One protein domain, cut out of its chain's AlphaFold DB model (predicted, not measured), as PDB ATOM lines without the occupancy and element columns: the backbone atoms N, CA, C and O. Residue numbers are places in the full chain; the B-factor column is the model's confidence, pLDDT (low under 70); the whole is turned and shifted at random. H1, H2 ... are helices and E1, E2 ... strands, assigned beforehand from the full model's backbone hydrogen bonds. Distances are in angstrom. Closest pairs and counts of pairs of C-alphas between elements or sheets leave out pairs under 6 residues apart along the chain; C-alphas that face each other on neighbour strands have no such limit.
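This is residues 352 to 410 of the 597 residues of an uncharacterized protein of Oxytricha trifallax (UniProt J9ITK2). Two small two-stranded pieces lie one beyond the other along a loose, elongated shape: at one end the parallel pair E1 and E2, with the short helix H1 set off from it in the open loop that joins the two strands, and at the other end the hairpin E3 and E4. Residues 385 to 393 make a bowed link between the two pieces, and the strands of one piece are apart from those of the other. The printed part has 59 residues, with one named helix and four named strands in the order E1, H1, E2, E3, E4, and its class is mixed, helices and strands. One sheet is E1 and E2, parallel, and the other is E3 and E4, antiparallel. The whole is loose, with a radius of gyration of the C-alphas of 14.0 A, and the C-alphas span 43 by 27 by 19 A.

E1 is residues 353 to 358, 16.2 A from first to last C-alpha, and C-alpha 353 stands at (-24.847, 10.136, -42.994). H1 is residues 365 to 372, 10.2 A long, with C-alpha 365 at (-30.108, 27.685, -37.245). E2, residues 378 to 384, is the longest strand by residues and measures 17.0 A. E3 is residues 394 to 399, 16.1 A. E4 is residues 405 to 410, 15.8 A, and ends with C-alpha 410 at (-38.203, 13.649, -21.088).

E1 and E2 are parallel neighbours, with 15 degrees between their directions; N 357 and O 382 are 2.9 A apart and N 379 and O 353 are 3.0 A apart, both within hydrogen-bond range. E1, H1 and E2 form a strand-helix-strand unit, two parallel neighbour strands with a helix between them along the chain, and its crossover is right-handed. The closest C-alphas of H1 and E2 are those of Thr 372 and Leu 378, 7.1 A apart, and this is the one pair within 8 A. In H1 every O i to N i+4 pair is within hydrogen-bond range. E3 and E4 are a hairpin of antiparallel neighbours, with 152 degrees between their directions; N 406 and O 398, 2.7 A apart, and N 396 and O 408, 2.8 A apart, are within hydrogen-bond range. E2 and E3 are apart, and H1 is apart from E3 and E4.

The two C-alphas farthest apart are those of Arg 374 and Glu 402, at 43.7 A. The printed part has no cut. The links H1 to E2 and E3 to E4 are tight, those from E1 to H1 and from E2 to E3 are short, and no link is long. The mean pLDDT of the printed part is 72.7; 23 residues are under 70, namely residue 352, residues 361 to 375, residue 378 and residues 388 to 393.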
ATOM      1  N   ASP A 352     -26.125   6.445 -45.256       66.06
ATOM      2  CA  ASP A 352     -26.745   7.010 -44.067       66.06
ATOM      3  C   ASP A 352     -25.692   7.878 -43.374       66.06
ATOM      4  O   ASP A 352     -24.813   7.380 -42.667       66.06
ATOM      5  N   PHE A 353     -25.713   9.178 -43.664       72.12
ATOM      6  CA  PHE A 353     -24.847  10.136 -42.994       72.12
ATOM      7  C   PHE A 353     -25.524  10.637 -41.718       72.12
ATOM      8  O   PHE A 353     -26.638  11.164 -41.755       72.12
ATOM      9  N   PHE A 354     -24.805  10.498 -40.605       76.12
ATOM     10  CA  PHE A 354     -25.191  11.002 -39.291       76.12
ATOM     11  C   PHE A 354     -24.422  12.291 -39.015       76.12
ATOM     12  O   PHE A 354     -23.190  12.308 -39.101       76.12
ATOM     13  N   LEU A 355     -25.139  13.360 -38.682       82.56
ATOM     14  CA  LEU A 355     -24.554  14.652 -38.337       82.56
ATOM     15  C   LEU A 355     -24.849  14.975 -36.872       82.56
ATOM     16  O   LEU A 355     -26.009  14.997 -36.470       82.56
ATOM     17  N   ILE A 356     -23.804  15.243 -36.089       81.81
ATOM     18  CA  ILE A 356     -23.931  15.727 -34.709       81.81
ATOM     19  C   ILE A 356     -23.487  17.189 -34.687       81.81
ATOM     20  O   ILE A 356     -22.362  17.494 -35.088       81.81
ATOM     21  N   LEU A 357     -24.377  18.078 -34.255       83.19
ATOM     22  CA  LEU A 357     -24.124  19.509 -34.114       83.19
ATOM     23  C   LEU A 357     -24.008  19.847 -32.631       83.19
ATOM     24  O   LEU A 357     -24.987  19.735 -31.897       83.19
ATOM     25  N   ASP A 358     -22.817  20.262 -32.211       82.06
ATOM     26  CA  ASP A 358     -22.527  20.641 -30.830       82.06
ATOM     27  C   ASP A 358     -22.537  22.167 -30.674       82.06
ATOM     28  O   ASP A 358     -21.830  22.861 -31.410       82.06
ATOM     29  N   GLU A 359     -23.383  22.673 -29.772       77.44
ATOM     30  CA  GLU A 359     -23.548  24.099 -29.442       77.44
ATOM     31  C   GLU A 359     -23.627  25.023 -30.674       77.44
ATOM     32  O   GLU A 359     -23.003  26.090 -30.750       77.44
ATOM     33  N   HIS A 360     -24.383  24.613 -31.696       71.44
ATOM     34  CA  HIS A 360     -24.567  25.461 -32.867       71.44
ATOM     35  C   HIS A 360     -25.379  26.714 -32.492       71.44
ATOM     36  O   HIS A 360     -26.369  26.661 -31.770       71.44
ATOM     37  N   ASN A 361     -24.890  27.878 -32.921       62.06
ATOM     38  CA  ASN A 361     -25.428  29.171 -32.512       62.06
ATOM     39  C   ASN A 361     -26.792  29.422 -33.173       62.06
ATOM     40  O   ASN A 361     -26.863  29.386 -34.402       62.06
ATOM     41  N   GLN A 362     -27.800  29.813 -32.382       58.94
ATOM     42  CA  GLN A 362     -29.192  30.039 -32.807       58.94
ATOM     43  C   GLN A 362     -29.359  30.945 -34.042       58.94
ATOM     44  O   GLN A 362     -30.351  30.889 -34.773       58.94
ATOM     45  N   THR A 363     -28.387  31.828 -34.303       57.12
ATOM     46  CA  THR A 363     -28.402  32.708 -35.484       57.12
ATOM     47  C   THR A 363     -28.082  31.975 -36.791       57.12
ATOM     48  O   THR A 363     -28.533  32.416 -37.848       57.12
ATOM     49  N   LEU A 364     -27.344  30.860 -36.735       58.94
ATOM     50  CA  LEU A 364     -27.061  29.989 -37.881       58.94
ATOM     51  C   LEU A 364     -28.152  28.936 -38.124       58.94
ATOM     52  O   LEU A 364     -28.164  28.341 -39.203       58.94
ATOM     53  N   ASP A 365     -29.083  28.736 -37.185       63.34
ATOM     54  CA  ASP A 365     -30.108  27.685 -37.245       63.34
ATOM     55  C   ASP A 365     -30.906  27.725 -38.538       63.34
ATOM     56  O   ASP A 365     -31.180  26.693 -39.136       63.34
ATOM     57  N   LYS A 366     -31.254  28.916 -39.031       64.50
ATOM     58  CA  LYS A 366     -32.056  29.029 -40.256       64.50
ATOM     59  C   LYS A 366     -31.284  28.605 -41.500       64.50
ATOM     60  O   LYS A 366     -31.884  28.050 -42.413       64.50
ATOM     61  N   GLU A 367     -29.984  28.870 -41.573       66.81
ATOM     62  CA  GLU A 367     -29.180  28.521 -42.747       66.81
ATOM     63  C   GLU A 367     -28.743  27.061 -42.712       66.81
ATOM     64  O   GLU A 367     -28.890  26.367 -43.716       66.81
ATOM     65  N   ILE A 368     -28.284  26.574 -41.554       69.44
ATOM     66  CA  ILE A 368     -27.891  25.172 -41.385       69.44
ATOM     67  C   ILE A 368     -29.105  24.268 -41.567       69.44
ATOM     68  O   ILE A 368     -29.029  23.356 -42.383       69.44
ATOM     69  N   LYS A 369     -30.244  24.572 -40.930       68.62
ATOM     70  CA  LYS A 369     -31.471  23.778 -41.076       68.62
ATOM     71  C   LYS A 369     -31.966  23.738 -42.518       68.62
ATOM     72  O   LYS A 369     -32.307  22.680 -43.030       68.62
ATOM     73  N   ASN A 370     -31.902  24.867 -43.228       68.81
ATOM     74  CA  ASN A 370     -32.243  24.907 -44.651       68.81
ATOM     75  C   ASN A 370     -31.278  24.098 -45.534       68.81
ATOM     76  O   ASN A 370     -31.688  23.612 -46.588       68.81
ATOM     77  N   LEU A 371     -30.001  23.988 -45.161       64.25
ATOM     78  CA  LEU A 371     -29.015  23.188 -45.888       64.25
ATOM     79  C   LEU A 371     -29.152  21.697 -45.568       64.25
ATOM     80  O   LEU A 371     -29.052  20.876 -46.477       64.25
ATOM     81  N   THR A 372     -29.430  21.351 -44.313       65.81
ATOM     82  CA  THR A 372     -29.603  19.968 -43.872       65.81
ATOM     83  C   THR A 372     -30.926  19.369 -44.337       65.81
ATOM     84  O   THR A 372     -30.932  18.236 -44.803       65.81
ATOM     85  N   ASP A 373     -32.020  20.140 -44.332       67.06
ATOM     86  CA  ASP A 373     -33.331  19.700 -44.839       67.06
ATOM     87  C   ASP A 373     -33.314  19.436 -46.357       67.06
ATOM     88  O   ASP A 373     -34.194  18.762 -46.894       67.06
ATOM     89  N   ARG A 374     -32.320  19.981 -47.073       65.94
ATOM     90  CA  ARG A 374     -32.153  19.822 -48.526       65.94
ATOM     91  C   ARG A 374     -31.236  18.673 -48.928       65.94
ATOM     92  O   ARG A 374     -31.245  18.309 -50.103       65.94
ATOM     93  N   ASP A 375     -30.443  18.117 -48.013       69.69
ATOM     94  CA  ASP A 375     -29.538  17.013 -48.338       69.69
ATOM     95  C   ASP A 375     -30.195  15.668 -48.008       69.69
ATOM     96  O   ASP A 375     -30.115  15.168 -46.890       69.69
ATOM     97  N   GLU A 376     -30.816  15.046 -49.016       70.25
ATOM     98  CA  GLU A 376     -31.485  13.737 -48.908       70.25
ATOM     99  C   GLU A 376     -30.557  12.584 -48.469       70.25
ATOM    100  O   GLU A 376     -31.020  11.461 -48.248       70.25
ATOM    101  N   ARG A 377     -29.243  12.825 -48.377       77.06
ATOM    102  CA  ARG A 377     -28.247  11.850 -47.913       77.06
ATOM    103  C   ARG A 377     -28.076  11.856 -46.391       77.06
ATOM    104  O   ARG A 377     -27.521  10.902 -45.855       77.06
ATOM    105  N   LEU A 378     -28.511  12.906 -45.693       69.69
ATOM    106  CA  LEU A 378     -28.484  12.940 -44.231       69.69
ATOM    107  C   LEU A 378     -29.660  12.118 -43.701       69.69
ATOM    108  O   LEU A 378     -30.821  12.463 -43.910       69.69
ATOM    109  N   SER A 379     -29.361  11.006 -43.035       72.38
ATOM    110  CA  SER A 379     -30.381  10.117 -42.475       72.38
ATOM    111  C   SER A 379     -30.815  10.558 -41.078       72.38
ATOM    112  O   SER A 379     -31.971  10.356 -40.704       72.38
ATOM    113  N   GLN A 380     -29.905  11.167 -40.310       75.12
ATOM    114  CA  GLN A 380     -30.161  11.606 -38.945       75.12
ATOM    115  C   GLN A 380     -29.284  12.804 -38.565       75.12
ATOM    116  O   GLN A 380     -28.084  12.836 -38.844       75.12
ATOM    117  N   ILE A 381     -29.897  13.765 -37.877       77.38
ATOM    118  CA  ILE A 381     -29.230  14.928 -37.294       77.38
ATOM    119  C   ILE A 381     -29.507  14.900 -35.793       77.38
ATOM    120  O   ILE A 381     -30.652  14.726 -35.373       77.38
ATOM    121  N   SER A 382     -28.459  15.022 -34.988       78.94
ATOM    122  CA  SER A 382     -28.547  15.138 -33.535       78.94
ATOM    123  C   SER A 382     -27.943  16.467 -33.110       78.94
ATOM    124  O   SER A 382     -26.802  16.769 -33.447       78.94
ATOM    125  N   GLU A 383     -28.714  17.262 -32.381       79.50
ATOM    126  CA  GLU A 383     -28.307  18.583 -31.906       79.50
ATOM    127  C   GLU A 383     -28.088  18.531 -30.391       79.50
ATOM    128  O   GLU A 383     -28.947  18.046 -29.652       79.50
ATOM    129  N   LEU A 384     -26.933  19.016 -29.936       81.94
ATOM    130  CA  LEU A 384     -26.617  19.239 -28.528       81.94
ATOM    131  C   LEU A 384     -26.727  20.742 -28.263       81.94
ATOM    132  O   LEU A 384     -26.013  21.543 -28.868       81.94
ATOM    133  N   ILE A 385     -27.673  21.127 -27.405       79.06
ATOM    134  CA  ILE A 385     -28.011  22.525 -27.124       79.06
ATOM    135  C   ILE A 385     -28.088  22.709 -25.606       79.06
ATOM    136  O   ILE A 385     -28.770  21.946 -24.922       79.06
ATOM    137  N   CYS A 386     -27.408  23.732 -25.084       75.31
ATOM    138  CA  CYS A 386     -27.468  24.118 -23.667       75.31
ATOM    139  C   CYS A 386     -28.490  25.230 -23.381       75.31
ATOM    140  O   CYS A 386     -28.751  25.548 -22.221       75.31
ATOM    141  N   ASP A 387     -29.083  25.811 -24.425       73.19
ATOM    142  CA  ASP A 387     -30.102  26.842 -24.291       73.19
ATOM    143  C   ASP A 387     -31.467  26.242 -23.910       73.19
ATOM    144  O   ASP A 387     -31.856  25.191 -24.431       73.19
ATOM    145  N   PRO A 388     -32.243  26.910 -23.034       55.19
ATOM    146  CA  PRO A 388     -33.558  26.444 -22.616       55.19
ATOM    147  C   PRO A 388     -34.568  26.616 -23.758       55.19
ATOM    148  O   PRO A 388     -35.297  27.605 -23.829       55.19
ATOM    149  N   ILE A 389     -34.619  25.647 -24.669       58.66
ATOM    150  CA  ILE A 389     -35.627  25.594 -25.727       58.66
ATOM    151  C   ILE A 389     -36.710  24.603 -25.307       58.66
ATOM    152  O   ILE A 389     -36.435  23.446 -24.997       58.66
ATOM    153  N   ASN A 390     -37.961  25.055 -25.313       50.47
ATOM    154  CA  ASN A 390     -39.126  24.230 -25.009       50.47
ATOM    155  C   ASN A 390     -39.482  23.363 -26.234       50.47
ATOM    156  O   ASN A 390     -40.359  23.728 -27.018       50.47
ATOM    157  N   LEU A 391     -38.757  22.257 -26.453       58.06
ATOM    158  CA  LEU A 391     -39.084  21.278 -27.500       58.06
ATOM    159  C   LEU A 391     -39.738  20.041 -26.881       58.06
ATOM    160  O   LEU A 391     -39.450  19.640 -25.755       58.06
ATOM    161  N   GLN A 392     -40.636  19.424 -27.643       57.03
ATOM    162  CA  GLN A 392     -41.260  18.157 -27.278       57.03
ATOM    163  C   GLN A 392     -40.267  17.004 -27.504       57.03
ATOM    164  O   GLN A 392     -39.606  16.970 -28.538       57.03
ATOM    165  N   ASN A 393     -40.212  16.053 -26.563       62.94
ATOM    166  CA  ASN A 393     -39.373  14.844 -26.590       62.94
ATOM    167  C   ASN A 393     -37.863  15.130 -26.644       62.94
ATOM    168  O   ASN A 393     -37.219  14.971 -27.680       62.94
ATOM    169  N   GLN A 394     -37.295  15.530 -25.505       74.31
ATOM    170  CA  GLN A 394     -35.869  15.836 -25.372       74.31
ATOM    171  C   GLN A 394     -35.136  14.780 -24.542       74.31
ATOM    172  O   GLN A 394     -35.684  14.202 -23.605       74.31
ATOM    173  N   THR A 395     -33.865  14.556 -24.875       78.31
ATOM    174  CA  THR A 395     -32.917  13.873 -23.989       78.31
ATOM    175  C   THR A 395     -32.049  14.939 -23.336       78.31
ATOM    176  O   THR A 395     -31.360  15.681 -24.028       78.31
ATOM    177  N   CYS A 396     -32.108  15.037 -22.014       80.81
ATOM    178  CA  CYS A 396     -31.368  16.012 -21.228       80.81
ATOM    179  C   CYS A 396     -30.185  15.337 -20.535       80.81
ATOM    180  O   CYS A 396     -30.316  14.244 -19.983       80.81
ATOM    181  N   PHE A 397     -29.047  16.023 -20.524       82.00
ATOM    182  CA  PHE A 397     -27.896  15.657 -19.710       82.00
ATOM    183  C   PHE A 397     -27.918  16.512 -18.443       82.00
ATOM    184  O   PHE A 397     -27.982  17.738 -18.515       82.00
ATOM    185  N   SER A 398     -27.904  15.872 -17.282       83.62
ATOM    186  CA  SER A 398     -27.836  16.530 -15.976       83.62
ATOM    187  C   SER A 398     -26.770  15.862 -15.115       83.62
ATOM    188  O   SER A 398     -26.270  14.802 -15.469       83.62
ATOM    189  N   ASN A 399     -26.395  16.476 -13.996       85.25
ATOM    190  CA  ASN A 399     -25.529  15.830 -13.013       85.25
ATOM    191  C   ASN A 399     -26.358  15.445 -11.786       85.25
ATOM    192  O   ASN A 399     -27.267  16.180 -11.393       85.25
ATOM    193  N   ASP A 400     -26.051  14.300 -11.186       82.62
ATOM    194  CA  ASP A 400     -26.618  13.923  -9.896       82.62
ATOM    195  C   ASP A 400     -25.981  14.686  -8.731       82.62
ATOM    196  O   ASP A 400     -25.073  15.503  -8.898       82.62
ATOM    197  N   MET A 401     -26.476  14.420  -7.519       81.00
ATOM    198  CA  MET A 401     -25.955  15.043  -6.299       81.00
ATOM    199  C   MET A 401     -24.495  14.666  -6.002       81.00
ATOM    200  O   MET A 401     -23.851  15.352  -5.214       81.00
ATOM    201  N   GLU A 402     -23.980  13.592  -6.603       83.88
ATOM    202  CA  GLU A 402     -22.593  13.137  -6.459       83.88
ATOM    203  C   GLU A 402     -21.683  13.714  -7.559       83.88
ATOM    204  O   GLU A 402     -20.473  13.492  -7.541       83.88
ATOM    205  N   GLY A 403     -22.239  14.494  -8.495       81.56
ATOM    206  CA  GLY A 403     -21.518  15.083  -9.621       81.56
ATOM    207  C   GLY A 403     -21.348  14.146 -10.821       81.56
ATOM    208  O   GLY A 403     -20.615  14.489 -11.746       81.56
ATOM    209  N   SER A 404     -22.012  12.989 -10.835       83.81
ATOM    210  CA  SER A 404     -22.001  12.054 -11.964       83.81
ATOM    211  C   SER A 404     -22.987  12.493 -13.041       83.81
ATOM    212  O   SER A 404     -24.115  12.884 -12.742       83.81
ATOM    213  N   SER A 405     -22.596  12.380 -14.309       79.50
ATOM    214  CA  SER A 405     -23.481  12.702 -15.431       79.50
ATOM    215  C   SER A 405     -24.585  11.653 -15.606       79.50
ATOM    216  O   SER A 405     -24.325  10.455 -15.727       79.50
ATOM    217  N   ILE A 406     -25.827  12.124 -15.656       83.69
ATOM    218  CA  ILE A 406     -27.060  11.373 -15.880       83.69
ATOM    219  C   ILE A 406     -27.681  11.801 -17.211       83.69
ATOM    220  O   ILE A 406     -27.752  12.981 -17.545       83.69
ATOM    221  N   ILE A 407     -28.192  10.815 -17.949       81.88
ATOM    222  CA  ILE A 407     -28.989  11.019 -19.159       81.88
ATOM    223  C   ILE A 407     -30.459  10.780 -18.807       81.88
ATOM    224  O   ILE A 407     -30.830   9.678 -18.400       81.88
ATOM    225  N   GLN A 408     -31.298  11.800 -18.967       75.12
ATOM    226  CA  GLN A 408     -32.734  11.733 -18.716       75.12
ATOM    227  C   GLN A 408     -33.509  11.928 -20.019       75.12
ATOM    228  O   GLN A 408     -33.328  12.921 -20.714       75.12
ATOM    229  N   ILE A 409     -34.413  11.004 -20.340       79.62
ATOM    230  CA  ILE A 409     -35.322  11.136 -21.485       79.62
ATOM    231  C   ILE A 409     -36.632  11.737 -20.968       79.62
ATOM    232  O   ILE A 409     -37.296  11.140 -20.120       79.62
ATOM    233  N   ILE A 410     -36.976  12.934 -21.442       76.56
ATOM    234  CA  ILE A 410     -38.203  13.649 -21.088       76.56
ATOM    235  C   ILE A 410     -39.205  13.474 -22.230       76.56
ATOM    236  O   ILE A 410     -39.101  14.116 -23.276       76.56
TER     237      ILE A 410